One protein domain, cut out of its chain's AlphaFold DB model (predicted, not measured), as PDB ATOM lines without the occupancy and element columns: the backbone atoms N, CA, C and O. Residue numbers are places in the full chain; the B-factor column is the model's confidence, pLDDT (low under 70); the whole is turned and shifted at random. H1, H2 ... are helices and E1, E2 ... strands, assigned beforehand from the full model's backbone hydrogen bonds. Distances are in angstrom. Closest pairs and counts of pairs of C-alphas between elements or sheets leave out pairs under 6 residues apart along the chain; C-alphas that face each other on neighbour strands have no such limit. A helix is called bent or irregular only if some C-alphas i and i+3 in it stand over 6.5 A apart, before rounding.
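Overview. This is residues 45 to 218 of the 229 residues of an uncharacterized protein of Frankia inefficax (strain DSM 45817 / CECT 9037 / EuI1c) (UniProt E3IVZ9). A strongly twisted sheet of four strands, E1 E2 E4 E3, has the helices H5, H6 and H7 over one face, making two layers, and the long H1 packs on H5 and H7 away from the sheet. H2, H3 and the loop of residues 103 to 118 extend the model beyond one end of the sheet. The printed part has 174 residues, with seven named helices and four named strands in the order H1 H2 H3 H4 H5 E1 E2 H6 E3 E4 H7; the sheet is antiparallel and the class is mixed, helices and strands. It is compact, with a radius of gyration of the C-alphas of 16.0 A and spans of 50 by 37 by 28 A.

Arrangement. H1, residues 61 to 81, touches H2, residues 85 to 96, with residues 78 to 81 alone, at a steep tilt of 50 degrees; the closest C-alphas, of Leu 78 and Phe 88, are 6.0 A apart. H3, residues 99 to 102, is close to H2 but not clearly touching, with the C-alphas of Glu 94 and Ala 100 closest at 6.0 A. H4, residues 119 to 122, touches H1, the closest C-alphas being those of Val 67 and Glu 121, 6.0 A apart. H5, residues 130 to 138, touches H1 at a shallow tilt of 11 degrees, opposite ways, with the C-alphas of Ile 68 and Gly 131 closest at 4.5 A. E1, residues 142 to 147, and E2, residues 161 to 165, form an antiparallel hairpin, with N 144 and O 163 within hydrogen-bond range at 2.8 A. H5 is over E1 and E2 at a height over the sheet of 9.1 A. H6, residues 168 to 181, is on the same face, over E3, residues 184 to 188, at 8.9 A. E2, H6 and E3 form a split strand-helix-strand unit, two strands running the same way with another between them, and its crossover is right-handed. That other strand, E4, residues 191 to 198, is antiparallel to both: N 162 of E2 and O 197 are 2.8 A apart, and N 186 of the hairpin partner E3 and O 196 are 2.9 A apart. H7, residues 202 to 218, touches H5, the C-alphas of Leu 132 and Ala 209 being closest at 4.5 A, and H6, those of Ser 181 and Leu 208 being closest at 5.2 A. Every O i to N i+4 pair is within hydrogen-bond range in H1, H2 and H5; H6 has 8 of 10 and H7 12 of 13, while H3 and H4 are too short for such a pair.

Along the chain. H1 begins at C-alpha 61 at (-39.630, -54.587, 45.661) and is 30.3 A long; H2 is 16.6 A, H5 12.3 A, E1 15.5 A and E2 13.5 A. H6, 19.9 A, is only just irregular, with C-alphas 173 and 176 6.9 A apart. E3 is 13.5 A, and E4, 15.6 A, bends by 77 degrees at residue 194. H7, 24.5 A, ends at C-alpha 218 at (-49.169, -49.272, 52.412).

Size, cuts and confidence. The two C-alphas farthest apart, of Glu 109 and Glu 168, are 50.3 A apart. The printed part has no cut; the links H3 to H4 and E1 to E2 are long. Mean pLDDT of the printed part is 83.1, with residues 45 to 56, 98 to 104, 109 to 110, 115 to 116 and 149 to 156 under 70.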
ATOM      1  N   GLY A  45     -38.760 -64.163  18.763       40.53
ATOM      2  CA  GLY A  45     -40.089 -63.758  18.293       40.53
ATOM      3  C   GLY A  45     -41.035 -63.109  19.305       40.53
ATOM      4  O   GLY A  45     -41.837 -62.289  18.884       40.53
ATOM      5  N   GLY A  46     -40.979 -63.424  20.602       41.94
ATOM      6  CA  GLY A  46     -42.043 -63.080  21.571       41.94
ATOM      7  C   GLY A  46     -43.280 -64.002  21.485       41.94
ATOM      8  O   GLY A  46     -43.428 -64.757  20.528       41.94
ATOM      9  N   THR A  47     -44.134 -63.998  22.516       42.75
ATOM     10  CA  THR A  47     -45.201 -64.996  22.754       42.75
ATOM     11  C   THR A  47     -46.549 -64.568  22.153       42.75
ATOM     12  O   THR A  47     -47.140 -63.605  22.624       42.75
ATOM     13  N   GLY A  48     -47.104 -65.263  21.155       48.28
ATOM     14  CA  GLY A  48     -48.410 -64.893  20.566       48.28
ATOM     15  C   GLY A  48     -48.441 -63.459  19.995       48.28
ATOM     16  O   GLY A  48     -47.440 -62.991  19.469       48.28
ATOM     17  N   TYR A  49     -49.551 -62.716  20.139       43.66
ATOM     18  CA  TYR A  49     -49.626 -61.280  19.771       43.66
ATOM     19  C   TYR A  49     -48.618 -60.380  20.537       43.66
ATOM     20  O   TYR A  49     -48.502 -59.189  20.248       43.66
ATOM     21  N   PHE A  50     -47.844 -60.940  21.475       48.72
ATOM     22  CA  PHE A  50     -46.759 -60.299  22.215       48.72
ATOM     23  C   PHE A  50     -45.408 -60.572  21.535       48.72
ATOM     24  O   PHE A  50     -44.461 -61.080  22.139       48.72
ATOM     25  N   HIS A  51     -45.313 -60.264  20.241       42.75
ATOM     26  CA  HIS A  51     -44.038 -60.322  19.537       42.75
ATOM     27  C   HIS A  51     -43.104 -59.179  19.988       42.75
ATOM     28  O   HIS A  51     -43.570 -58.064  20.232       42.75
ATOM     29  N   HIS A  52     -41.793 -59.446  20.080       44.44
ATOM     30  CA  HIS A  52     -40.738 -58.499  20.511       44.44
ATOM     31  C   HIS A  52     -40.811 -57.993  21.963       44.44
ATOM     32  O   HIS A  52     -40.254 -56.947  22.290       44.44
ATOM     33  N   THR A  53     -41.467 -58.737  22.851       49.03
ATOM     34  CA  THR A  53     -41.578 -58.391  24.275       49.03
ATOM     35  C   THR A  53     -40.749 -59.355  25.114       49.03
ATOM     36  O   THR A  53     -40.890 -60.570  24.954       49.03
ATOM     37  N   TRP A  54     -39.906 -58.856  26.020       52.31
ATOM     38  CA  TRP A  54     -39.206 -59.712  26.981       52.31
ATOM     39  C   TRP A  54     -39.935 -59.722  28.325       52.31
ATOM     40  O   TRP A  54     -40.455 -58.709  28.792       52.31
ATOM     41  N   ARG A  55     -39.953 -60.876  28.997       64.31
ATOM     42  CA  ARG A  55     -40.565 -60.994  30.322       64.31
ATOM     43  C   ARG A  55     -39.622 -60.463  31.397       64.31
ATOM     44  O   ARG A  55     -38.609 -61.092  31.694       64.31
ATOM     45  N   ILE A  56     -40.026 -59.394  32.078       68.44
ATOM     46  CA  ILE A  56     -39.436 -59.005  33.367       68.44
ATOM     47  C   ILE A  56     -40.286 -59.621  34.474       68.44
ATOM     48  O   ILE A  56     -41.443 -59.267  34.667       68.44
ATOM     49  N   SER A  57     -39.727 -60.601  35.182       71.50
ATOM     50  CA  SER A  57     -40.429 -61.317  36.250       71.50
ATOM     51  C   SER A  57     -39.509 -61.647  37.411       71.50
ATOM     52  O   SER A  57     -38.289 -61.629  37.276       71.50
ATOM     53  N   GLY A  58     -40.104 -61.937  38.570       76.56
ATOM     54  CA  GLY A  58     -39.340 -62.217  39.786       76.56
ATOM     55  C   GLY A  58     -38.634 -60.989  40.362       76.56
ATOM     56  O   GLY A  58     -37.815 -61.147  41.263       76.56
ATOM     57  N   VAL A  59     -38.965 -59.791  39.872       86.75
ATOM     58  CA  VAL A  59     -38.450 -58.527  40.394       86.75
ATOM     59  C   VAL A  59     -38.974 -58.337  41.808       86.75
ATOM     60  O   VAL A  59     -40.182 -58.336  42.047       86.75
ATOM     61  N   THR A  60     -38.063 -58.205  42.767       91.38
ATOM     62  CA  THR A  60     -38.439 -57.854  44.133       91.38
ATOM     63  C   THR A  60     -38.689 -56.360  44.248       91.38
ATOM     64  O   THR A  60     -38.194 -55.542  43.471       91.38
ATOM     65  N   ARG A  61     -39.417 -55.983  45.296       91.69
ATOM     66  CA  ARG A  61     -39.630 -54.587  45.661       91.69
ATOM     67  C   ARG A  61     -38.311 -53.822  45.814       91.69
ATOM     68  O   ARG A  61     -38.207 -52.670  45.407       91.69
ATOM     69  N   GLU A  62     -37.302 -54.449  46.414       92.25
ATOM     70  CA  GLU A  62     -35.977 -53.859  46.621       92.25
ATOM     71  C   GLU A  62     -35.258 -53.605  45.297       92.25
ATOM     72  O   GLU A  62     -34.649 -52.546  45.147       92.25
ATOM     73  N   GLN A  63     -35.369 -54.540  44.348       91.00
ATOM     74  CA  GLN A  63     -34.824 -54.383  43.001       91.00
ATOM     75  C   GLN A  63     -35.525 -53.239  42.268       91.00
ATOM     76  O   GLN A  63     -34.852 -52.324  41.811       91.00
ATOM     77  N   ALA A  64     -36.862 -53.206  42.255       93.31
ATOM     78  CA  ALA A  64     -37.607 -52.096  41.659       93.31
ATOM     79  C   ALA A  64     -37.224 -50.742  42.287       93.31
ATOM     80  O   ALA A  64     -36.982 -49.766  41.584       93.31
ATOM     81  N   ALA A  65     -37.071 -50.691  43.613       93.62
ATOM     82  CA  ALA A  65     -36.619 -49.491  44.310       93.62
ATOM     83  C   ALA A  65     -35.196 -49.065  43.913       93.62
ATOM     84  O   ALA A  65     -34.894 -47.873  43.944       93.62
ATOM     85  N   GLN A  66     -34.301 -50.017  43.639       91.69
ATOM     86  CA  GLN A  66     -32.944 -49.734  43.169       91.69
ATOM     87  C   GLN A  66     -32.979 -49.107  41.780       91.69
ATOM     88  O   GLN A  66     -32.425 -48.023  41.625       91.69
ATOM     89  N   VAL A  67     -33.721 -49.704  40.845       91.69
ATOM     90  CA  VAL A  67     -33.858 -49.177  39.479       91.69
ATOM     91  C   VAL A  67     -34.421 -47.757  39.479       91.69
ATOM     92  O   VAL A  67     -33.850 -46.884  38.840       91.69
ATOM     93  N   ILE A  68     -35.468 -47.474  40.266       93.00
ATOM     94  CA  ILE A  68     -36.024 -46.109  40.374       93.00
ATOM     95  C   ILE A  68     -34.965 -45.100  40.842       93.00
ATOM     96  O   ILE A  68     -34.913 -43.977  40.342       93.00
ATOM     97  N   ARG A  69     -34.117 -45.472  41.812       91.31
ATOM     98  CA  ARG A  69     -33.051 -44.582  42.300       91.31
ATOM     99  C   ARG A  69     -31.984 -44.349  41.233       91.31
ATOM    100  O   ARG A  69     -31.563 -43.205  41.077       91.31
ATOM    101  N   ALA A  70     -31.586 -45.403  40.526       89.81
ATOM    102  CA  ALA A  70     -30.623 -45.342  39.433       89.81
ATOM    103  C   ALA A  70     -31.125 -44.426  38.313       89.81
ATOM    104  O   ALA A  70     -30.479 -43.441  37.962       89.81
ATOM    105  N   GLU A  71     -32.342 -44.691  37.837       92.31
ATOM    106  CA  GLU A  71     -33.031 -43.912  36.811       92.31
ATOM    107  C   GLU A  71     -33.198 -42.448  37.234       92.31
ATOM    108  O   GLU A  71     -32.949 -41.537  36.452       92.31
ATOM    109  N   SER A  72     -33.526 -42.195  38.503       91.50
ATOM    110  CA  SER A  72     -33.613 -40.832  39.033       91.50
ATOM    111  C   SER A  72     -32.280 -40.093  39.045       91.50
ATOM    112  O   SER A  72     -32.260 -38.883  38.814       91.50
ATOM    113  N   ALA A  73     -31.177 -40.780  39.332       89.12
ATOM    114  CA  ALA A  73     -29.845 -40.187  39.267       89.12
ATOM    115  C   ALA A  73     -29.446 -39.889  37.813       89.12
ATOM    116  O   ALA A  73     -28.994 -38.783  37.527       89.12
ATOM    117  N   LEU A  74     -29.711 -40.829  36.900       89.56
ATOM    118  CA  LEU A  74     -29.498 -40.691  35.457       89.56
ATOM    119  C   LEU A  74     -30.248 -39.489  34.881       89.56
ATOM    120  O   LEU A  74     -29.647 -38.617  34.263       89.56
ATOM    121  N   VAL A  75     -31.553 -39.389  35.137       91.62
ATOM    122  CA  VAL A  75     -32.372 -38.278  34.634       91.62
ATOM    123  C   VAL A  75     -31.912 -36.938  35.200       91.62
ATOM    124  O   VAL A  75     -31.898 -35.947  34.475       91.62
ATOM    125  N   ARG A  76     -31.487 -36.891  36.470       89.88
ATOM    126  CA  ARG A  76     -30.913 -35.670  37.053       89.88
ATOM    127  C   ARG A  76     -29.609 -35.277  36.371       89.88
ATOM    128  O   ARG A  76     -29.466 -34.108  36.040       89.88
ATOM    129  N   LEU A  77     -28.707 -36.230  36.140       88.44
ATOM    130  CA  LEU A  77     -27.446 -36.006  35.434       88.44
ATOM    131  C   LEU A  77     -27.686 -35.463  34.018       88.44
ATOM    132  O   LEU A  77     -27.075 -34.476  33.614       88.44
ATOM    133  N   LEU A  78     -28.609 -36.079  33.279       89.81
ATOM    134  CA  LEU A  78     -28.981 -35.639  31.937       89.81
ATOM    135  C   LEU A  78     -29.589 -34.233  31.961       89.81
ATOM    136  O   LEU A  78     -29.188 -33.380  31.177       89.81
ATOM    137  N   ALA A  79     -30.503 -33.957  32.894       90.38
ATOM    138  CA  ALA A  79     -31.158 -32.655  33.007       90.38
ATOM    139  C   ALA A  79     -30.205 -31.527  33.435       90.38
ATOM    140  O   ALA A  79     -30.425 -30.379  33.063       90.38
ATOM    141  N   THR A  80     -29.153 -31.811  34.207       87.69
ATOM    142  CA  THR A  80     -28.140 -30.798  34.558       87.69
ATOM    143  C   THR A  80     -27.093 -30.599  33.466       87.69
ATOM    144  O   THR A  80     -26.447 -29.551  33.437       87.69
ATOM    145  N   THR A  81     -26.922 -31.584  32.583       87.81
ATOM    146  CA  THR A  81     -25.958 -31.542  31.476       87.81
ATOM    147  C   THR A  81     -26.567 -30.914  30.223       87.81
ATOM    148  O   THR A  81     -25.916 -30.112  29.555       87.81
ATOM    149  N   ALA A  82     -27.820 -31.246  29.914       90.50
ATOM    150  CA  ALA A  82     -28.527 -30.745  28.746       90.50
ATOM    151  C   ALA A  82     -28.888 -29.260  28.878       90.50
ATOM    152  O   ALA A  82     -29.255 -28.770  29.944       90.50
ATOM    153  N   THR A  83     -28.883 -28.552  27.752       91.56
ATOM    154  CA  THR A  83     -29.352 -27.163  27.642       91.56
ATOM    155  C   THR A  83     -30.686 -27.042  26.902       91.56
ATOM    156  O   THR A  83     -31.257 -25.952  26.814       91.56
ATOM    157  N   SER A  84     -31.204 -28.147  26.355       91.75
ATOM    158  CA  SER A  84     -32.479 -28.200  25.633       91.75
ATOM    159  C   SER A  84     -33.092 -29.611  25.625       91.75
ATOM    160  O   SER A  84     -32.354 -30.574  25.819       91.75
ATOM    161  N   PRO A  85     -34.399 -29.757  25.317       90.88
ATOM    162  CA  PRO A  85     -35.046 -31.064  25.139       90.88
ATOM    163  C   PRO A  85     -34.384 -31.986  24.120       90.88
ATOM    164  O   PRO A  85     -34.194 -33.163  24.393       90.88
ATOM    165  N   ALA A  86     -33.981 -31.447  22.970       89.81
ATOM    166  CA  ALA A  86     -33.311 -32.250  21.949       89.81
ATOM    167  C   ALA A  86     -31.949 -32.769  22.438       89.81
ATOM    168  O   ALA A  86     -31.605 -33.920  22.201       89.81
ATOM    169  N   GLU A  87     -31.199 -31.933  23.162       90.62
ATOM    170  CA  GLU A  87     -29.916 -32.336  23.741       90.62
ATOM    171  C   GLU A  87     -30.093 -33.360  24.867       90.62
ATOM    172  O   GLU A  87     -29.298 -34.285  24.969       90.62
ATOM    173  N   PHE A  88     -31.153 -33.247  25.673       91.88
ATOM    174  CA  PHE A  88     -31.489 -34.263  26.671       91.88
ATOM    175  C   PHE A  88     -31.671 -35.642  26.021       91.88
ATOM    176  O   PHE A  88     -31.080 -36.615  26.487       91.88
ATOM    177  N   ASP A  89     -32.447 -35.723  24.936       89.44
ATOM    178  CA  ASP A  89     -32.681 -36.984  24.224       89.44
ATOM    179  C   ASP A  89     -31.415 -37.525  23.550       89.44
ATOM    180  O   ASP A  89     -31.178 -38.734  23.581       89.44
ATOM    181  N   ASP A  90     -30.580 -36.653  22.978       87.69
ATOM    182  CA  ASP A  90     -29.301 -37.055  22.387       87.69
ATOM    183  C   ASP A  90     -28.346 -37.647  23.433       87.69
ATOM    184  O   ASP A  90     -27.760 -38.704  23.189       87.69
ATOM    185  N   LEU A  91     -28.232 -37.018  24.608       88.75
ATOM    186  CA  LEU A  91     -27.412 -37.521  25.716       88.75
ATOM    187  C   LEU A  91     -27.971 -38.836  26.279       88.75
ATOM    188  O   LEU A  91     -27.211 -39.761  26.567       88.75
ATOM    189  N   ALA A  92     -29.295 -38.940  26.420       89.19
ATOM    190  CA  ALA A  92     -29.946 -40.160  26.888       89.19
ATOM    191  C   ALA A  92     -29.688 -41.334  25.928       89.19
ATOM    192  O   ALA A  92     -29.331 -42.424  26.374       89.19
ATOM    193  N   ARG A  93     -29.787 -41.088  24.616       85.62
ATOM    194  CA  ARG A  93     -29.488 -42.072  23.568       85.62
ATOM    195  C   ARG A  93     -28.025 -42.502  23.578       85.62
ATOM    196  O   ARG A  93     -27.743 -43.695  23.518       85.62
ATOM    197  N   GLU A  94     -27.097 -41.552  23.674       85.44
ATOM    198  CA  GLU A  94     -25.659 -41.843  23.734       85.44
ATOM    199  C   GLU A  94     -25.310 -42.758  24.919       85.44
ATOM    200  O   GLU A  94     -24.466 -43.653  24.798       85.44
ATOM    201  N   LEU A  95     -25.996 -42.556  26.046       84.56
ATOM    202  CA  LEU A  95     -25.834 -43.373  27.238       84.56
ATOM    203  C   LEU A  95     -26.394 -44.792  27.035       84.56
ATOM    204  O   LEU A  95     -25.727 -45.770  27.370       84.56
ATOM    205  N   GLU A  96     -27.586 -44.916  26.449       82.94
ATOM    206  CA  GLU A  96     -28.272 -46.194  26.194       82.94
ATOM    207  C   GLU A  96     -27.577 -47.068  25.145       82.94
ATOM    208  O   GLU A  96     -27.490 -48.286  25.306       82.94
ATOM    209  N   GLU A  97     -27.027 -46.464  24.089       78.12
ATOM    210  CA  GLU A  97     -26.356 -47.177  22.993       78.12
ATOM    211  C   GLU A  97     -24.962 -47.712  23.380       78.12
ATOM    212  O   GLU A  97     -24.276 -48.319  22.555       78.12
ATOM    213  N   SER A  98     -24.535 -47.534  24.638       63.88
ATOM    214  CA  SER A  98     -23.210 -47.943  25.138       63.88
ATOM    215  C   SER A  98     -22.037 -47.344  24.343       63.88
ATOM    216  O   SER A  98     -20.912 -47.830  24.426       63.88
ATOM    217  N   THR A  99     -22.271 -46.250  23.608       57.16
ATOM    218  CA  THR A  99     -21.212 -45.353  23.108       57.16
ATOM    219  C   THR A  99     -20.655 -44.446  24.211       57.16
ATOM    220  O   THR A  99     -19.701 -43.711  23.977       57.16
ATOM    221  N   ALA A 100     -21.228 -44.557  25.414       57.25
ATOM    222  CA  ALA A 100     -20.862 -43.881  26.652       57.25
ATOM    223  C   ALA A 100     -19.354 -43.899  26.969       57.25
ATOM    224  O   ALA A 100     -18.832 -42.925  27.508       57.25
ATOM    225  N   ASP A 101     -18.640 -44.974  26.616       58.31
ATOM    226  CA  ASP A 101     -17.194 -45.094  26.869       58.31
ATOM    227  C   ASP A 101     -16.363 -44.013  26.140       58.31
ATOM    228  O   ASP A 101     -15.261 -43.683  26.585       58.31
ATOM    229  N   ASP A 102     -16.892 -43.426  25.057       59.97
ATOM    230  CA  ASP A 102     -16.259 -42.341  24.290       59.97
ATOM    231  C   ASP A 102     -16.861 -40.948  24.604       59.97
ATOM    232  O   ASP A 102     -16.440 -39.929  24.035       59.97
ATOM    233  N   SER A 103     -17.832 -40.868  25.519       65.44
ATOM    234  CA  SER A 103     -18.585 -39.646  25.819       65.44
ATOM    235  C   SER A 103     -17.825 -38.702  26.743       65.44
ATOM    236  O   SER A 103     -17.678 -38.926  27.942       65.44
ATOM    237  N   THR A 104     -17.414 -37.553  26.211       67.81
ATOM    238  CA  THR A 104     -16.663 -36.543  26.982       67.81
ATOM    239  C   THR A 104     -17.438 -35.900  28.140       67.81
ATOM    240  O   THR A 104     -16.823 -35.290  29.008       67.81
ATOM    241  N   TRP A 105     -18.770 -36.020  28.176       73.81
ATOM    242  CA  TRP A 105     -19.614 -35.439  29.230       73.81
ATOM    243  C   TRP A 105     -19.828 -36.367  30.440       73.81
ATOM    244  O   TRP A 105     -20.294 -35.902  31.480       73.81
ATOM    245  N   LEU A 106     -19.467 -37.652  30.311       74.06
ATOM    246  CA  LEU A 106     -19.484 -38.651  31.390       74.06
ATOM    247  C   LEU A 106     -18.162 -38.726  32.161       74.06
ATOM    248  O   LEU A 106     -18.062 -39.446  33.153       74.06
ATOM    249  N   ASP A 107     -17.145 -37.991  31.716       71.56
ATOM    250  CA  ASP A 107     -15.868 -37.882  32.407       71.56
ATOM    251  C   ASP A 107     -16.055 -37.275  33.808       71.56
ATOM    252  O   ASP A 107     -16.562 -36.163  33.949       71.56
ATOM    253  N   GLU A 108     -15.610 -37.992  34.844       70.81
ATOM    254  CA  GLU A 108     -15.732 -37.595  36.255       70.81
ATOM    255  C   GLU A 108     -15.043 -36.248  36.548       70.81
ATOM    256  O   GLU A 108     -15.487 -35.504  37.425       70.81
ATOM    257  N   GLU A 109     -13.987 -35.894  35.799       69.06
ATOM    258  CA  GLU A 109     -13.317 -34.591  35.933       69.06
ATOM    259  C   GLU A 109     -14.206 -33.438  35.435       69.06
ATOM    260  O   GLU A 109     -14.192 -32.340  36.002       69.06
ATOM    261  N   SER A 110     -15.021 -33.705  34.415       67.00
ATOM    262  CA  SER A 110     -15.947 -32.749  33.804       67.00
ATOM    263  C   SER A 110     -17.331 -32.755  34.468       67.00
ATOM    264  O   SER A 110     -18.007 -31.723  34.487       67.00
ATOM    265  N   ASN A 111     -17.739 -33.889  35.046       70.31
ATOM    266  CA  ASN A 111     -19.040 -34.095  35.669       70.31
ATOM    267  C   ASN A 111     -18.943 -35.028  36.898       70.31
ATOM    268  O   ASN A 111     -19.066 -36.248  36.770       70.31
ATOM    269  N   PRO A 112     -18.757 -34.488  38.117       70.94
ATOM    270  CA  PRO A 112     -18.569 -35.304  39.319       70.94
ATOM    271  C   PRO A 112     -19.804 -36.137  39.699       70.94
ATOM    272  O   PRO A 112     -19.683 -37.113  40.441       70.94
ATOM    273  N   ASP A 113     -20.990 -35.780  39.195       72.19
ATOM    274  CA  ASP A 113     -22.212 -36.555  39.415       72.19
ATOM    275  C   ASP A 113     -22.247 -37.828  38.546       72.19
ATOM    276  O   ASP A 113     -22.886 -38.806  38.939       72.19
ATOM    277  N   ALA A 114     -21.504 -37.868  37.429       72.31
ATOM    278  CA  ALA A 114     -21.440 -39.020  36.526       72.31
ATOM    279  C   ALA A 114     -20.774 -40.254  37.161       72.31
ATOM    280  O   ALA A 114     -21.161 -41.383  36.872       72.31
ATOM    281  N   ALA A 115     -19.843 -40.062  38.102       68.56
ATOM    282  CA  ALA A 115     -19.117 -41.155  38.759       68.56
ATOM    283  C   ALA A 115     -19.992 -42.085  39.617       68.56
ATOM    284  O   ALA A 115     -19.573 -43.186  39.979       68.56
ATOM    285  N   ASN A 116     -21.198 -41.641  39.981       69.88
ATOM    286  CA  ASN A 116     -22.113 -42.391  40.843       69.88
ATOM    287  C   ASN A 116     -23.236 -43.084  40.065       69.88
ATOM    288  O   ASN A 116     -24.176 -43.592  40.678       69.88
ATOM    289  N   VAL A 117     -23.170 -43.060  38.737       72.94
ATOM    290  CA  VAL A 117     -24.253 -43.504  37.874       72.94
ATOM    291  C   VAL A 117     -23.835 -44.764  37.122       72.94
ATOM    292  O   VAL A 117     -22.804 -44.793  36.461       72.94
ATOM    293  N   ASP A 118     -24.655 -45.809  37.222       78.56
ATOM    294  CA  ASP A 118     -24.442 -47.087  36.546       78.56
ATOM    295  C   ASP A 118     -25.672 -47.423  35.696       78.56
ATOM    296  O   ASP A 118     -26.723 -47.807  36.212       78.56
ATOM    297  N   ILE A 119     -25.549 -47.270  34.373       78.81
ATOM    298  CA  ILE A 119     -26.649 -47.576  33.450       78.81
ATOM    299  C   ILE A 119     -26.984 -49.072  33.408       78.81
ATOM    300  O   ILE A 119     -28.108 -49.442  33.063       78.81
ATOM    301  N   THR A 120     -26.068 -49.955  33.817       79.81
ATOM    302  CA  THR A 120     -26.363 -51.392  33.864       79.81
ATOM    303  C   THR A 120     -27.469 -51.716  34.872       79.81
ATOM    304  O   THR A 120     -28.167 -52.721  34.713       79.81
ATOM    305  N   GLU A 121     -27.725 -50.822  35.837       82.44
ATOM    306  CA  GLU A 121     -28.858 -50.925  36.758       82.44
ATOM    307  C   GLU A 121     -30.221 -50.789  36.060       82.44
ATOM    308  O   GLU A 121     -31.218 -51.249  36.614       82.44
ATOM    309  N   LEU A 122     -30.293 -50.244  34.837       79.81
ATOM    310  CA  LEU A 122     -31.538 -50.204  34.057       79.81
ATOM    311  C   LEU A 122     -31.881 -51.533  33.377       79.81
ATOM    312  O   LEU A 122     -32.941 -51.637  32.758       79.81
ATOM    313  N   ALA A 123     -31.017 -52.547  33.489       77.12
ATOM    314  CA  ALA A 123     -31.218 -53.886  32.933       77.12
ATOM    315  C   ALA A 123     -31.513 -53.899  31.417       77.12
ATOM    316  O   ALA A 123     -32.283 -54.728  30.935       77.12
ATOM    317  N   GLY A 124     -30.898 -52.978  30.666       75.81
ATOM    318  CA  GLY A 124     -31.070 -52.856  29.214       75.81
ATOM    319  C   GLY A 124     -32.365 -52.166  28.774       75.81
ATOM    320  O   GLY A 124     -32.656 -52.159  27.583       75.81
ATOM    321  N   LEU A 125     -33.139 -51.601  29.707       83.44
ATOM    322  CA  LEU A 125     -34.286 -50.744  29.404       83.44
ATOM    323  C   LEU A 125     -33.881 -49.278  29.261       83.44
ATOM    324  O   LEU A 125     -32.866 -48.832  29.792       83.44
ATOM    325  N   GLU A 126     -34.757 -48.526  28.604       87.38
ATOM    326  CA  GLU A 126     -34.610 -47.094  28.382       87.38
ATOM    327  C   GLU A 126     -34.800 -46.286  29.675       87.38
ATOM    328  O   GLU A 126     -35.651 -46.582  30.526       87.38
ATOM    329  N   ILE A 127     -34.017 -45.217  29.798       89.38
ATOM    330  CA  ILE A 127     -34.107 -44.239  30.881       89.38
ATOM    331  C   ILE A 127     -35.490 -43.589  30.830       89.38
ATOM    332  O   ILE A 127     -35.934 -43.135  29.778       89.38
ATOM    333  N   GLY A 128     -36.161 -43.492  31.971       90.19
ATOM    334  CA  GLY A 128     -37.453 -42.825  32.114       90.19
ATOM    335  C   GLY A 128     -38.666 -43.749  32.003       90.19
ATOM    336  O   GLY A 128     -39.778 -43.293  32.253       90.19
ATOM    337  N   VAL A 129     -38.469 -45.026  31.664       92.25
ATOM    338  CA  VAL A 129     -39.511 -46.070  31.675       92.25
ATOM    339  C   VAL A 129     -39.094 -47.320  32.458       92.25
ATOM    340  O   VAL A 129     -39.959 -48.090  32.891       92.25
ATOM    341  N   SER A 130     -37.796 -47.515  32.706       92.06
ATOM    342  CA  SER A 130     -37.245 -48.702  33.362       92.06
ATOM    343  C   SER A 130     -37.754 -48.874  34.791       92.06
ATOM    344  O   SER A 130     -38.161 -49.978  35.175       92.06
ATOM    345  N   GLY A 131     -37.812 -47.792  35.572       94.44
ATOM    346  CA  GLY A 131     -38.339 -47.830  36.935       94.44
ATOM    347  C   GLY A 131     -39.793 -48.301  36.975       94.44
ATOM    348  O   GLY A 131     -40.134 -49.182  37.767       94.44
ATOM    349  N   LEU A 132     -40.644 -47.778  36.085       96.25
ATOM    350  CA  LEU A 132     -42.055 -48.166  36.013       96.25
ATOM    351  C   LEU A 132     -42.220 -49.635  35.611       96.25
ATOM    352  O   LEU A 132     -42.979 -50.359  36.253       96.25
ATOM    353  N   VAL A 133     -41.479 -50.092  34.600       93.94
ATOM    354  CA  VAL A 133     -41.491 -51.493  34.156       93.94
ATOM    355  C   VAL A 133     -41.152 -52.442  35.313       93.94
ATOM    356  O   VAL A 133     -41.874 -53.412  35.562       93.94
ATOM    357  N   HIS A 134     -40.103 -52.139  36.081       93.50
ATOM    358  CA  HIS A 134     -39.709 -52.952  37.233       93.50
ATOM    359  C   HIS A 134     -40.736 -52.915  38.368       93.50
ATOM    360  O   HIS A 134     -40.972 -53.938  39.013       93.50
ATOM    361  N   VAL A 135     -41.371 -51.766  38.610       95.75
ATOM    362  CA  VAL A 135     -42.438 -51.656  39.613       95.75
ATOM    363  C   VAL A 135     -43.653 -52.476  39.210       95.75
ATOM    364  O   VAL A 135     -44.138 -53.242  40.037       95.75
ATOM    365  N   ILE A 136     -44.109 -52.381  37.958       94.69
ATOM    366  CA  ILE A 136     -45.235 -53.177  37.446       94.69
ATOM    367  C   ILE A 136     -44.954 -54.672  37.633       94.69
ATOM    368  O   ILE A 136     -45.807 -55.390  38.155       94.69
ATOM    369  N   ALA A 137     -43.746 -55.133  37.297       91.38
ATOM    370  CA  ALA A 137     -43.344 -56.518  37.537       91.38
ATOM    371  C   ALA A 137     -43.362 -56.892  39.033       91.38
ATOM    372  O   ALA A 137     -43.816 -57.978  39.398       91.38
ATOM    373  N   ALA A 138     -42.889 -56.002  39.911       92.56
ATOM    374  CA  ALA A 138     -42.832 -56.245  41.353       92.56
ATOM    375  C   ALA A 138     -44.217 -56.305  42.020       92.56
ATOM    376  O   ALA A 138     -44.396 -57.056  42.980       92.56
ATOM    377  N   ILE A 139     -45.199 -55.553  41.508       92.31
ATOM    378  CA  ILE A 139     -46.581 -55.528  42.027       92.31
ATOM    379  C   ILE A 139     -47.495 -56.585  41.381       92.31
ATOM    380  O   ILE A 139     -48.693 -56.611  41.652       92.31
ATOM    381  N   GLY A 140     -46.942 -57.479  40.556       88.69
ATOM    382  CA  GLY A 140     -47.663 -58.620  39.978       88.69
ATOM    383  C   GLY A 140     -48.264 -58.388  38.589       88.69
ATOM    384  O   GLY A 140     -48.999 -59.249  38.104       88.69
ATOM    385  N   GLY A 141     -47.950 -57.265  37.943       90.19
ATOM    386  CA  GLY A 141     -48.234 -57.040  36.529       90.19
ATOM    387  C   GLY A 141     -47.222 -57.734  35.614       90.19
ATOM    388  O   GLY A 141     -46.196 -58.255  36.054       90.19
ATOM    389  N   TRP A 142     -47.521 -57.727  34.319       88.56
ATOM    390  CA  TRP A 142     -46.720 -58.353  33.270       88.56
ATOM    391  C   TRP A 142     -46.312 -57.309  32.232       88.56
ATOM    392  O   TRP A 142     -47.018 -57.146  31.237       88.56
ATOM    393  N   PRO A 143     -45.205 -56.575  32.452       88.12
ATOM    394  CA  PRO A 143     -44.681 -55.664  31.447       88.12
ATOM    395  C   PRO A 143     -44.297 -56.431  30.185       88.12
ATOM    396  O   PRO A 143     -43.741 -57.529  30.269       88.12
ATOM    397  N   ALA A 144     -44.584 -55.835  29.036       80.88
ATOM    398  CA  ALA A 144     -44.363 -56.440  27.733       80.88
ATOM    399  C   ALA A 144     -43.445 -55.564  26.872       80.88
ATOM    400  O   ALA A 144     -42.452 -56.037  26.328       80.88
ATOM    401  N   ALA A 145     -43.731 -54.269  26.791       79.69
ATOM    402  CA  ALA A 145     -42.926 -53.327  26.029       79.69
ATOM    403  C   ALA A 145     -42.886 -51.975  26.734       79.69
ATOM    404  O   ALA A 145     -43.769 -51.639  27.524       79.69
ATOM    405  N   SER A 146     -41.877 -51.183  26.417       83.75
ATOM    406  CA  SER A 146     -41.795 -49.792  26.829       83.75
ATOM    407  C   SER A 146     -41.103 -48.992  25.744       83.75
ATOM    408  O   SER A 146     -40.263 -49.533  25.030       83.75
ATOM    409  N   CYS A 147     -41.445 -47.718  25.644       83.38
ATOM    410  CA  CYS A 147     -40.757 -46.770  24.784       83.38
ATOM    411  C   CYS A 147     -40.743 -45.424  25.505       83.38
ATOM    412  O   CYS A 147     -41.783 -45.021  26.018       83.38
ATOM    413  N   ARG A 148     -39.607 -44.726  25.561       81.75
ATOM    414  CA  ARG A 148     -39.523 -43.330  26.032       81.75
ATOM    415  C   ARG A 148     -40.050 -42.340  24.980       81.75
ATOM    416  O   ARG A 148     -40.434 -41.229  25.336       81.75
ATOM    417  N   GLY A 149     -40.074 -42.748  23.714       67.81
ATOM    418  CA  GLY A 149     -40.486 -41.933  22.572       67.81
ATOM    419  C   GLY A 149     -39.340 -41.285  21.798       67.81
ATOM    420  O   GLY A 149     -39.458 -40.151  21.344       67.81
ATOM    421  N   HIS A 150     -38.215 -41.994  21.661       63.94
ATOM    422  CA  HIS A 150     -37.048 -41.517  20.911       63.94
ATOM    423  C   HIS A 150     -36.921 -42.167  19.520       63.94
ATOM    424  O   HIS A 150     -37.687 -43.049  19.152       63.94
ATOM    425  N   ILE A 151     -35.963 -41.665  18.733       51.47
ATOM    426  CA  ILE A 151     -35.943 -41.609  17.257       51.47
ATOM    427  C   ILE A 151     -35.568 -42.945  16.571       51.47
ATOM    428  O   ILE A 151     -35.591 -43.044  15.343       51.47
ATOM    429  N   ASN A 152     -35.223 -43.990  17.326       50.31
ATOM    430  CA  ASN A 152     -34.786 -45.253  16.730       50.31
ATOM    431  C   ASN A 152     -35.987 -46.083  16.247       50.31
ATOM    432  O   ASN A 152     -36.858 -46.478  17.017       50.31
ATOM    433  N   GLU A 153     -36.044 -46.332  14.936       51.94
ATOM    434  CA  GLU A 153     -37.143 -47.066  14.311       51.94
ATOM    435  C   GLU A 153     -37.181 -48.547  14.741       51.94
ATOM    436  O   GLU A 153     -36.140 -49.210  14.756       51.94
ATOM    437  N   PRO A 154     -38.381 -49.117  14.965       54.84
ATOM    438  CA  PRO A 154     -39.687 -48.455  14.918       54.84
ATOM    439  C   PRO A 154     -40.032 -47.714  16.225       54.84
ATOM    440  O   PRO A 154     -40.100 -48.327  17.285       54.84
ATOM    441  N   ILE A 155     -40.341 -46.418  16.116       66.75
ATOM    442  CA  ILE A 155     -40.898 -45.603  17.205       66.75
ATOM    443  C   ILE A 155     -42.367 -45.994  17.384       66.75
ATOM    444  O   ILE A 155     -43.141 -45.936  16.423       66.75
ATOM    445  N   TRP A 156     -42.760 -46.409  18.587       69.06
ATOM    446  CA  TRP A 156     -44.140 -46.834  18.866       69.06
ATOM    447  C   TRP A 156     -45.014 -45.721  19.452       69.06
ATOM    448  O   TRP A 156     -46.233 -45.773  19.308       69.06
ATOM    449  N   ALA A 157     -44.407 -44.707  20.070       79.31
ATOM    450  CA  ALA A 157     -45.075 -43.511  20.579       79.31
ATOM    451  C   ALA A 157     -44.089 -42.335  20.603       79.31
ATOM    452  O   ALA A 157     -42.899 -42.558  20.780       79.31
ATOM    453  N   ASP A 158     -44.568 -41.095  20.480       84.31
ATOM    454  CA  ASP A 158     -43.730 -39.882  20.588       84.31
ATOM    455  C   ASP A 158     -43.552 -39.412  22.053       84.31
ATOM    456  O   ASP A 158     -43.081 -38.307  22.327       84.31
ATOM    457  N   TRP A 159     -44.006 -40.215  23.014       90.38
ATOM    458  CA  TRP A 159     -44.010 -39.939  24.451       90.38
ATOM    459  C   TRP A 159     -43.792 -41.242  25.221       90.38
ATOM    460  O   TRP A 159     -43.920 -42.323  24.637       90.38
ATOM    461  N   PRO A 160     -43.466 -41.184  26.525       92.88
ATOM    462  CA  PRO A 160     -43.151 -42.395  27.246       92.88
ATOM    463  C   PRO A 160     -44.398 -43.237  27.520       92.88
ATOM    464  O   PRO A 160     -45.389 -42.762  28.089       92.88
ATOM    465  N   VAL A 161     -44.306 -44.509  27.138       92.56
ATOM    466  CA  VAL A 161     -45.353 -45.524  27.244       92.56
ATOM    467  C   VAL A 161     -44.798 -46.827  27.819       92.56
ATOM    468  O   VAL A 161     -43.665 -47.222  27.535       92.56
ATOM    469  N   VAL A 162     -45.613 -47.532  28.604       92.56
ATOM    470  CA  VAL A 162     -45.339 -48.890  29.095       92.56
ATOM    471  C   VAL A 162     -46.560 -49.768  28.856       92.56
ATOM    472  O   VAL A 162     -47.632 -49.522  29.404       92.56
ATOM    473  N   TYR A 163     -46.379 -50.815  28.060       90.88
ATOM    474  CA  TYR A 163     -47.374 -51.840  27.777       90.88
ATOM    475  C   TYR A 163     -47.258 -52.956  28.806       90.88
ATOM    476  O   TYR A 163     -46.163 -53.473  29.054       90.88
ATOM    477  N   PHE A 164     -48.383 -53.375  29.372       91.31
ATOM    478  CA  PHE A 164     -48.415 -54.448  30.353       91.31
ATOM    479  C   PHE A 164     -49.771 -55.153  30.405       91.31
ATOM    480  O   PHE A 164     -50.810 -54.567  30.120       91.31
ATOM    481  N   ALA A 165     -49.758 -56.412  30.826       90.50
ATOM    482  CA  ALA A 165     -50.957 -57.152  31.193       90.50
ATOM    483  C   ALA A 165     -51.135 -57.156  32.721       90.50
ATOM    484  O   ALA A 165     -50.163 -57.222  33.483       90.50
ATOM    485  N   ALA A 166     -52.380 -57.083  33.190       91.38
ATOM    486  CA  ALA A 166     -52.709 -57.018  34.612       91.38
ATOM    487  C   ALA A 166     -54.129 -57.523  34.896       91.38
ATOM    488  O   ALA A 166     -54.985 -57.578  34.014       91.38
ATOM    489  N   THR A 167     -54.384 -57.877  36.155       92.31
ATOM    490  CA  THR A 167     -55.729 -58.212  36.636       92.31
ATOM    491  C   THR A 167     -56.545 -56.948  36.912       92.31
ATOM    492  O   THR A 167     -55.991 -55.874  37.151       92.31
ATOM    493  N   GLU A 168     -57.874 -57.077  36.941       92.69
ATOM    494  CA  GLU A 168     -58.789 -55.969  37.253       92.69
ATOM    495  C   GLU A 168     -58.507 -55.352  38.622       92.69
ATOM    496  O   GLU A 168     -58.503 -54.131  38.775       92.69
ATOM    497  N   ASP A 169     -58.220 -56.193  39.616       92.44
ATOM    498  CA  ASP A 169     -57.902 -55.738  40.965       92.44
ATOM    499  C   ASP A 169     -56.639 -54.872  40.981       92.44
ATOM    500  O   ASP A 169     -56.663 -53.790  41.567       92.44
ATOM    501  N   LEU A 170     -55.582 -55.295  40.274       93.19
ATOM    502  CA  LEU A 170     -54.339 -54.536  40.187       93.19
ATOM    503  C   LEU A 170     -54.563 -53.188  39.491       93.19
ATOM    504  O   LEU A 170     -54.188 -52.152  40.032       93.19
ATOM    505  N   VAL A 171     -55.233 -53.167  38.334       94.81
ATOM    506  CA  VAL A 171     -55.510 -51.918  37.598       94.81
ATOM    507  C   VAL A 171     -56.345 -50.948  38.442       94.81
ATOM    508  O   VAL A 171     -56.038 -49.756  38.516       94.81
ATOM    509  N   ARG A 172     -57.362 -51.455  39.148       93.62
ATOM    510  CA  ARG A 172     -58.195 -50.650  40.052       93.62
ATOM    511  C   ARG A 172     -57.381 -50.034  41.192       93.62
ATOM    512  O   ARG A 172     -57.636 -48.895  41.578       93.62
ATOM    513  N   GLU A 173     -56.414 -50.767  41.733       93.00
ATOM    514  CA  GLU A 173     -55.519 -50.280  42.788       93.00
ATOM    515  C   GLU A 173     -54.474 -49.280  42.278       93.00
ATOM    516  O   GLU A 173     -54.083 -48.375  43.017       93.00
ATOM    517  N   MET A 174     -54.059 -49.393  41.015       95.88
ATOM    518  CA  MET A 174     -53.153 -48.442  40.368       95.88
ATOM    519  C   MET A 174     -53.819 -47.084  40.106       95.88
ATOM    520  O   MET A 174     -53.136 -46.060  40.158       95.88
ATOM    521  N   GLY A 175     -55.137 -47.059  39.868       95.69
ATOM    522  CA  GLY A 175     -55.903 -45.872  39.460       95.69
ATOM    523  C   GLY A 175     -55.591 -44.576  40.232       95.69
ATOM    524  O   GLY A 175     -55.293 -43.564  39.597       95.69
ATOM    525  N   PRO A 176     -55.577 -44.568  41.581       96.00
ATOM    526  CA  PRO A 176     -55.192 -43.384  42.348       96.00
ATOM    527  C   PRO A 176     -53.774 -42.887  42.037       96.00
ATOM    528  O   PRO A 176     -53.568 -41.686  41.891       96.00
ATOM    529  N   SER A 177     -52.804 -43.797  41.893       97.31
ATOM    530  CA  SER A 177     -51.417 -43.430  41.584       97.31
ATOM    531  C   SER A 177     -51.285 -42.850  40.178       97.31
ATOM    532  O   SER A 177     -50.556 -41.878  40.011       97.31
ATOM    533  N   VAL A 178     -52.023 -43.399  39.206       97.38
ATOM    534  CA  VAL A 178     -52.080 -42.909  37.815       97.38
ATOM    535  C   VAL A 178     -52.646 -41.493  37.755       97.38
ATOM    536  O   VAL A 178     -52.022 -40.595  37.189       97.38
ATOM    537  N   ALA A 179     -53.780 -41.258  38.417       95.88
ATOM    538  CA  ALA A 179     -54.387 -39.932  38.466       95.88
ATOM    539  C   ALA A 179     -53.476 -38.900  39.156       95.88
ATOM    540  O   ALA A 179     -53.348 -37.766  38.697       95.88
ATOM    541  N   GLU A 180     -52.827 -39.278  40.261       95.94
ATOM    542  CA  GLU A 180     -51.959 -38.379  41.029       95.94
ATOM    543  C   GLU A 180     -50.595 -38.123  40.381       95.94
ATOM    544  O   GLU A 180     -49.962 -37.109  40.692       95.94
ATOM    545  N   SER A 181     -50.118 -39.023  39.517       96.31
ATOM    546  CA  SER A 181     -48.893 -38.813  38.743       96.31
ATOM    547  C   SER A 181     -49.124 -37.982  37.480       96.31
ATOM    548  O   SER A 181     -48.160 -37.555  36.853       96.31
ATOM    549  N   GLY A 182     -50.380 -37.736  37.095       96.50
ATOM    550  CA  GLY A 182     -50.693 -37.108  35.813       96.50
ATOM    551  C   GLY A 182     -50.394 -38.016  34.618       96.50
ATOM    552  O   GLY A 182     -50.143 -37.505  33.529       96.50
ATOM    553  N   CYS A 183     -50.397 -39.334  34.832       97.94
ATOM    554  CA  CYS A 183     -50.371 -40.343  33.777       97.94
ATOM    555  C   CYS A 183     -51.801 -40.727  33.371       97.94
ATOM    556  O   CYS A 183     -52.773 -40.337  34.022       97.94
ATOM    557  N   GLY A 184     -51.914 -41.521  32.311       97.75
ATOM    558  CA  GLY A 184     -53.175 -42.100  31.868       97.75
ATOM    559  C   GLY A 184     -53.052 -43.562  31.461       97.75
ATOM    560  O   GLY A 184     -51.950 -44.091  31.297       97.75
ATOM    561  N   PHE A 185     -54.211 -44.191  31.323       97.12
ATOM    562  CA  PHE A 185     -54.399 -45.477  30.686       97.12
ATOM    563  C   PHE A 185     -54.837 -45.290  29.235       97.12
ATOM    564  O   PHE A 185     -55.623 -44.399  28.913       97.12
ATOM    565  N   SER A 186     -54.371 -46.192  28.384       94.19
ATOM    566  CA  SER A 186     -54.800 -46.339  26.997       94.19
ATOM    567  C   SER A 186     -54.732 -47.818  26.604       94.19
ATOM    568  O   SER A 186     -54.270 -48.655  27.384       94.19
ATOM    569  N   ASN A 187     -55.202 -48.166  25.413       89.44
ATOM    570  CA  ASN A 187     -55.050 -49.493  24.835       89.44
ATOM    571  C   ASN A 187     -54.609 -49.404  23.377       89.44
ATOM    572  O   ASN A 187     -54.831 -48.413  22.683       89.44
ATOM    573  N   ASP A 188     -53.996 -50.484  22.914       83.50
ATOM    574  CA  ASP A 188     -53.781 -50.723  21.497       83.50
ATOM    575  C   ASP A 188     -54.914 -51.641  21.005       83.50
ATOM    576  O   ASP A 188     -55.017 -52.773  21.487       83.50
ATOM    577  N   PRO A 189     -55.782 -51.198  20.075       82.38
ATOM    578  CA  PRO A 189     -56.854 -52.032  19.536       82.38
ATOM    579  C   PRO A 189     -56.361 -53.323  18.872       82.38
ATOM    580  O   PRO A 189     -57.116 -54.294  18.798       82.38
ATOM    581  N   ASP A 190     -55.110 -53.346  18.400       81.31
ATOM    582  CA  ASP A 190     -54.481 -54.536  17.824       81.31
ATOM    583  C   ASP A 190     -53.915 -55.479  18.908       81.31
ATOM    584  O   ASP A 190     -53.531 -56.610  18.601       81.31
ATOM    585  N   ARG A 191     -53.882 -55.039  20.178       79.38
ATOM    586  CA  ARG A 191     -53.407 -55.790  21.356       79.38
ATOM    587  C   ARG A 191     -54.320 -55.561  22.581       79.38
ATOM    588  O   ARG A 191     -53.870 -55.004  23.584       79.38
ATOM    589  N   PRO A 192     -55.596 -55.984  22.540       83.50
ATOM    590  CA  PRO A 192     -56.589 -55.687  23.583       83.50
ATOM    591  C   PRO A 192     -56.287 -56.313  24.960       83.50
ATOM    592  O   PRO A 192     -56.922 -55.960  25.957       83.50
ATOM    593  N   GLU A 193     -55.334 -57.243  25.031       81.81
ATOM    594  CA  GLU A 193     -54.826 -57.854  26.263       81.81
ATOM    595  C   GLU A 193     -53.717 -57.028  26.941       81.81
ATOM    596  O   GLU A 193     -53.305 -57.348  28.059       81.81
ATOM    597  N   LEU A 194     -53.220 -55.971  26.288       87.25
ATOM    598  CA  LEU A 194     -52.214 -55.061  26.829       87.25
ATOM    599  C   LEU A 194     -52.821 -53.701  27.160       87.25
ATOM    600  O   LEU A 194     -53.367 -53.004  26.307       87.25
ATOM    601  N   LEU A 195     -52.656 -53.305  28.416       92.88
ATOM    602  CA  LEU A 195     -52.927 -51.958  28.879       92.88
ATOM    603  C   LEU A 195     -51.676 -51.113  28.668       92.88
ATOM    604  O   LEU A 195     -50.553 -51.579  28.874       92.88
ATOM    605  N   ILE A 196     -51.870 -49.862  28.285       93.75
ATOM    606  CA  ILE A 196     -50.799 -48.888  28.121       93.75
ATOM    607  C   ILE A 196     -50.885 -47.913  29.285       93.75
ATOM    608  O   ILE A 196     -51.941 -47.342  29.545       93.75
ATOM    609  N   LEU A 197     -49.768 -47.715  29.978       96.62
ATOM    610  CA  LEU A 197     -49.547 -46.547  30.818       96.62
ATOM    611  C   LEU A 197     -48.745 -45.529  30.036       96.62
ATOM    612  O   LEU A 197     -47.667 -45.845  29.541       96.62
ATOM    613  N   GLU A 198     -49.247 -44.309  29.975       96.12
ATOM    614  CA  GLU A 198     -48.607 -43.226  29.247       96.12
ATOM    615  C   GLU A 198     -48.511 -41.965  30.098       96.12
ATOM    616  O   GLU A 198     -49.338 -41.693  30.978       96.12
ATOM    617  N   GLY A 199     -47.444 -41.208  29.871       95.50
ATOM    618  CA  GLY A 199     -47.162 -39.970  30.577       95.50
ATOM    619  C   GLY A 199     -46.743 -38.880  29.597       95.50
ATOM    620  O   GLY A 199     -46.162 -39.176  28.556       95.50
ATOM    621  N   PRO A 200     -46.999 -37.605  29.918       95.06
ATOM    622  CA  PRO A 200     -46.593 -36.503  29.058       95.06
ATOM    623  C   PRO A 200     -45.074 -36.281  29.084       95.06
ATOM    624  O   PRO A 200     -44.551 -35.631  28.186       95.06
ATOM    625  N   SER A 201     -44.359 -36.785  30.095       94.94
ATOM    626  CA  SER A 201     -42.897 -36.874  30.123       94.94
ATOM    627  C   SER A 201     -42.434 -38.037  30.999       94.94
ATOM    628  O   SER A 201     -43.216 -38.622  31.757       94.94
ATOM    629  N   ILE A 202     -41.133 -38.333  30.946       94.38
ATOM    630  CA  ILE A 202     -40.513 -39.346  31.808       94.38
ATOM    631  C   ILE A 202     -40.645 -39.006  33.298       94.38
ATOM    632  O   ILE A 202     -40.645 -39.900  34.135       94.38
ATOM    633  N   LEU A 203     -40.817 -37.728  33.651       95.31
ATOM    634  CA  LEU A 203     -40.952 -37.299  35.045       95.31
ATOM    635  C   LEU A 203     -42.273 -37.776  35.652       95.31
ATOM    636  O   LEU A 203     -42.300 -38.208  36.805       95.31
ATOM    637  N   GLU A 204     -43.364 -37.732  34.884       96.88
ATOM    638  CA  GLU A 204     -44.649 -38.285  35.312       96.88
ATOM    639  C   GLU A 204     -44.600 -39.812  35.423       96.88
ATOM    640  O   GLU A 204     -45.110 -40.361  36.399       96.88
ATOM    641  N   ILE A 205     -43.925 -40.490  34.490       97.00
ATOM    642  CA  ILE A 205     -43.732 -41.948  34.534       97.00
ATOM    643  C   ILE A 205     -42.910 -42.372  35.756       97.00
ATOM    644  O   ILE A 205     -43.290 -43.300  36.472       97.00
ATOM    645  N   MET A 206     -41.827 -41.660  36.062       96.44
ATOM    646  CA  MET A 206     -41.027 -41.915  37.262       96.44
ATOM    647  C   MET A 206     -41.818 -41.632  38.542       96.44
ATOM    648  O   MET A 206     -41.778 -42.421  39.487       96.44
ATOM    649  N   MET A 207     -42.595 -40.543  38.574       96.94
ATOM    650  CA  MET A 207     -43.488 -40.257  39.697       96.94
ATOM    651  C   MET A 207     -44.546 -41.358  39.867       96.94
ATOM    652  O   MET A 207     -44.867 -41.720  41.003       96.94
ATOM    653  N   LEU A 208     -45.074 -41.916  38.775       97.81
ATOM    654  CA  LEU A 208     -45.979 -43.061  38.827       97.81
ATOM    655  C   LEU A 208     -45.289 -44.286  39.442       97.81
ATOM    656  O   LEU A 208     -45.847 -44.899  40.352       97.81
ATOM    657  N   ALA A 209     -44.071 -44.610  39.002       97.19
ATOM    658  CA  ALA A 209     -43.296 -45.727  39.541       97.19
ATOM    659  C   ALA A 209     -43.092 -45.599  41.063       97.19
ATOM    660  O   ALA A 209     -43.359 -46.542  41.814       97.19
ATOM    661  N   GLU A 210     -42.692 -44.416  41.540       96.06
ATOM    662  CA  GLU A 210     -42.531 -44.141  42.973       96.06
ATOM    663  C   GLU A 210     -43.839 -44.319  43.756       96.06
ATOM    664  O   GLU A 210     -43.848 -44.940  44.825       96.06
ATOM    665  N   ARG A 211     -44.955 -43.792  43.232       95.69
ATOM    666  CA  ARG A 211     -46.269 -43.876  43.887       95.69
ATOM    667  C   ARG A 211     -46.773 -45.306  43.979       95.69
ATOM    668  O   ARG A 211     -47.223 -45.709  45.049       95.69
ATOM    669  N   LEU A 212     -46.650 -46.080  42.906       95.94
ATOM    670  CA  LEU A 212     -47.048 -47.486  42.887       95.94
ATOM    671  C   LEU A 212     -46.251 -48.312  43.906       95.94
ATOM    672  O   LEU A 212     -46.826 -49.096  44.661       95.94
ATOM    673  N   LEU A 213     -44.940 -48.080  43.996       93.75
ATOM    674  CA  LEU A 213     -44.068 -48.772  44.947       93.75
ATOM    675  C   LEU A 213     -44.353 -48.403  46.419       93.75
ATOM    676  O   LEU A 213     -44.124 -49.200  47.341       93.75
ATOM    677  N   GLU A 214     -44.823 -47.182  46.669       92.62
ATOM    678  CA  GLU A 214     -45.244 -46.721  47.995       92.62
ATOM    679  C   GLU A 214     -46.654 -47.209  48.362       92.62
ATOM    680  O   GLU A 214     -46.905 -47.579  49.516       92.62
ATOM    681  N   ALA A 215     -47.564 -47.256  47.386       88.75
ATOM    682  CA  ALA A 215     -48.898 -47.812  47.550       88.75
ATOM    683  C   ALA A 215     -48.813 -49.289  47.947       88.75
ATOM    684  O   ALA A 215     -49.398 -49.655  48.962       88.75
ATOM    685  N   GLU A 216     -47.988 -50.083  47.255       83.44
ATOM    686  CA  GLU A 216     -47.722 -51.499  47.563       83.44
ATOM    687  C   GLU A 216     -47.328 -51.719  49.032       83.44
ATOM    688  O   GLU A 216     -47.882 -52.588  49.716       83.44
ATOM    689  N   ARG A 217     -46.452 -50.851  49.555       78.38
ATOM    690  CA  ARG A 217     -46.011 -50.878  50.958       78.38
ATOM    691  C   ARG A 217     -47.156 -50.622  51.935       78.38
ATOM    692  O   ARG A 217     -47.171 -51.180  53.032       78.38
ATOM    693  N   SER A 218     -48.074 -49.738  51.560       73.19
ATOM    694  CA  SER A 218     -49.169 -49.272  52.412       73.19
ATOM    695  C   SER A 218     -50.363 -50.228  52.421       73.19
ATOM    696  O   SER A 218     -51.046 -50.340  53.439       73.19
TER     697      SER A 218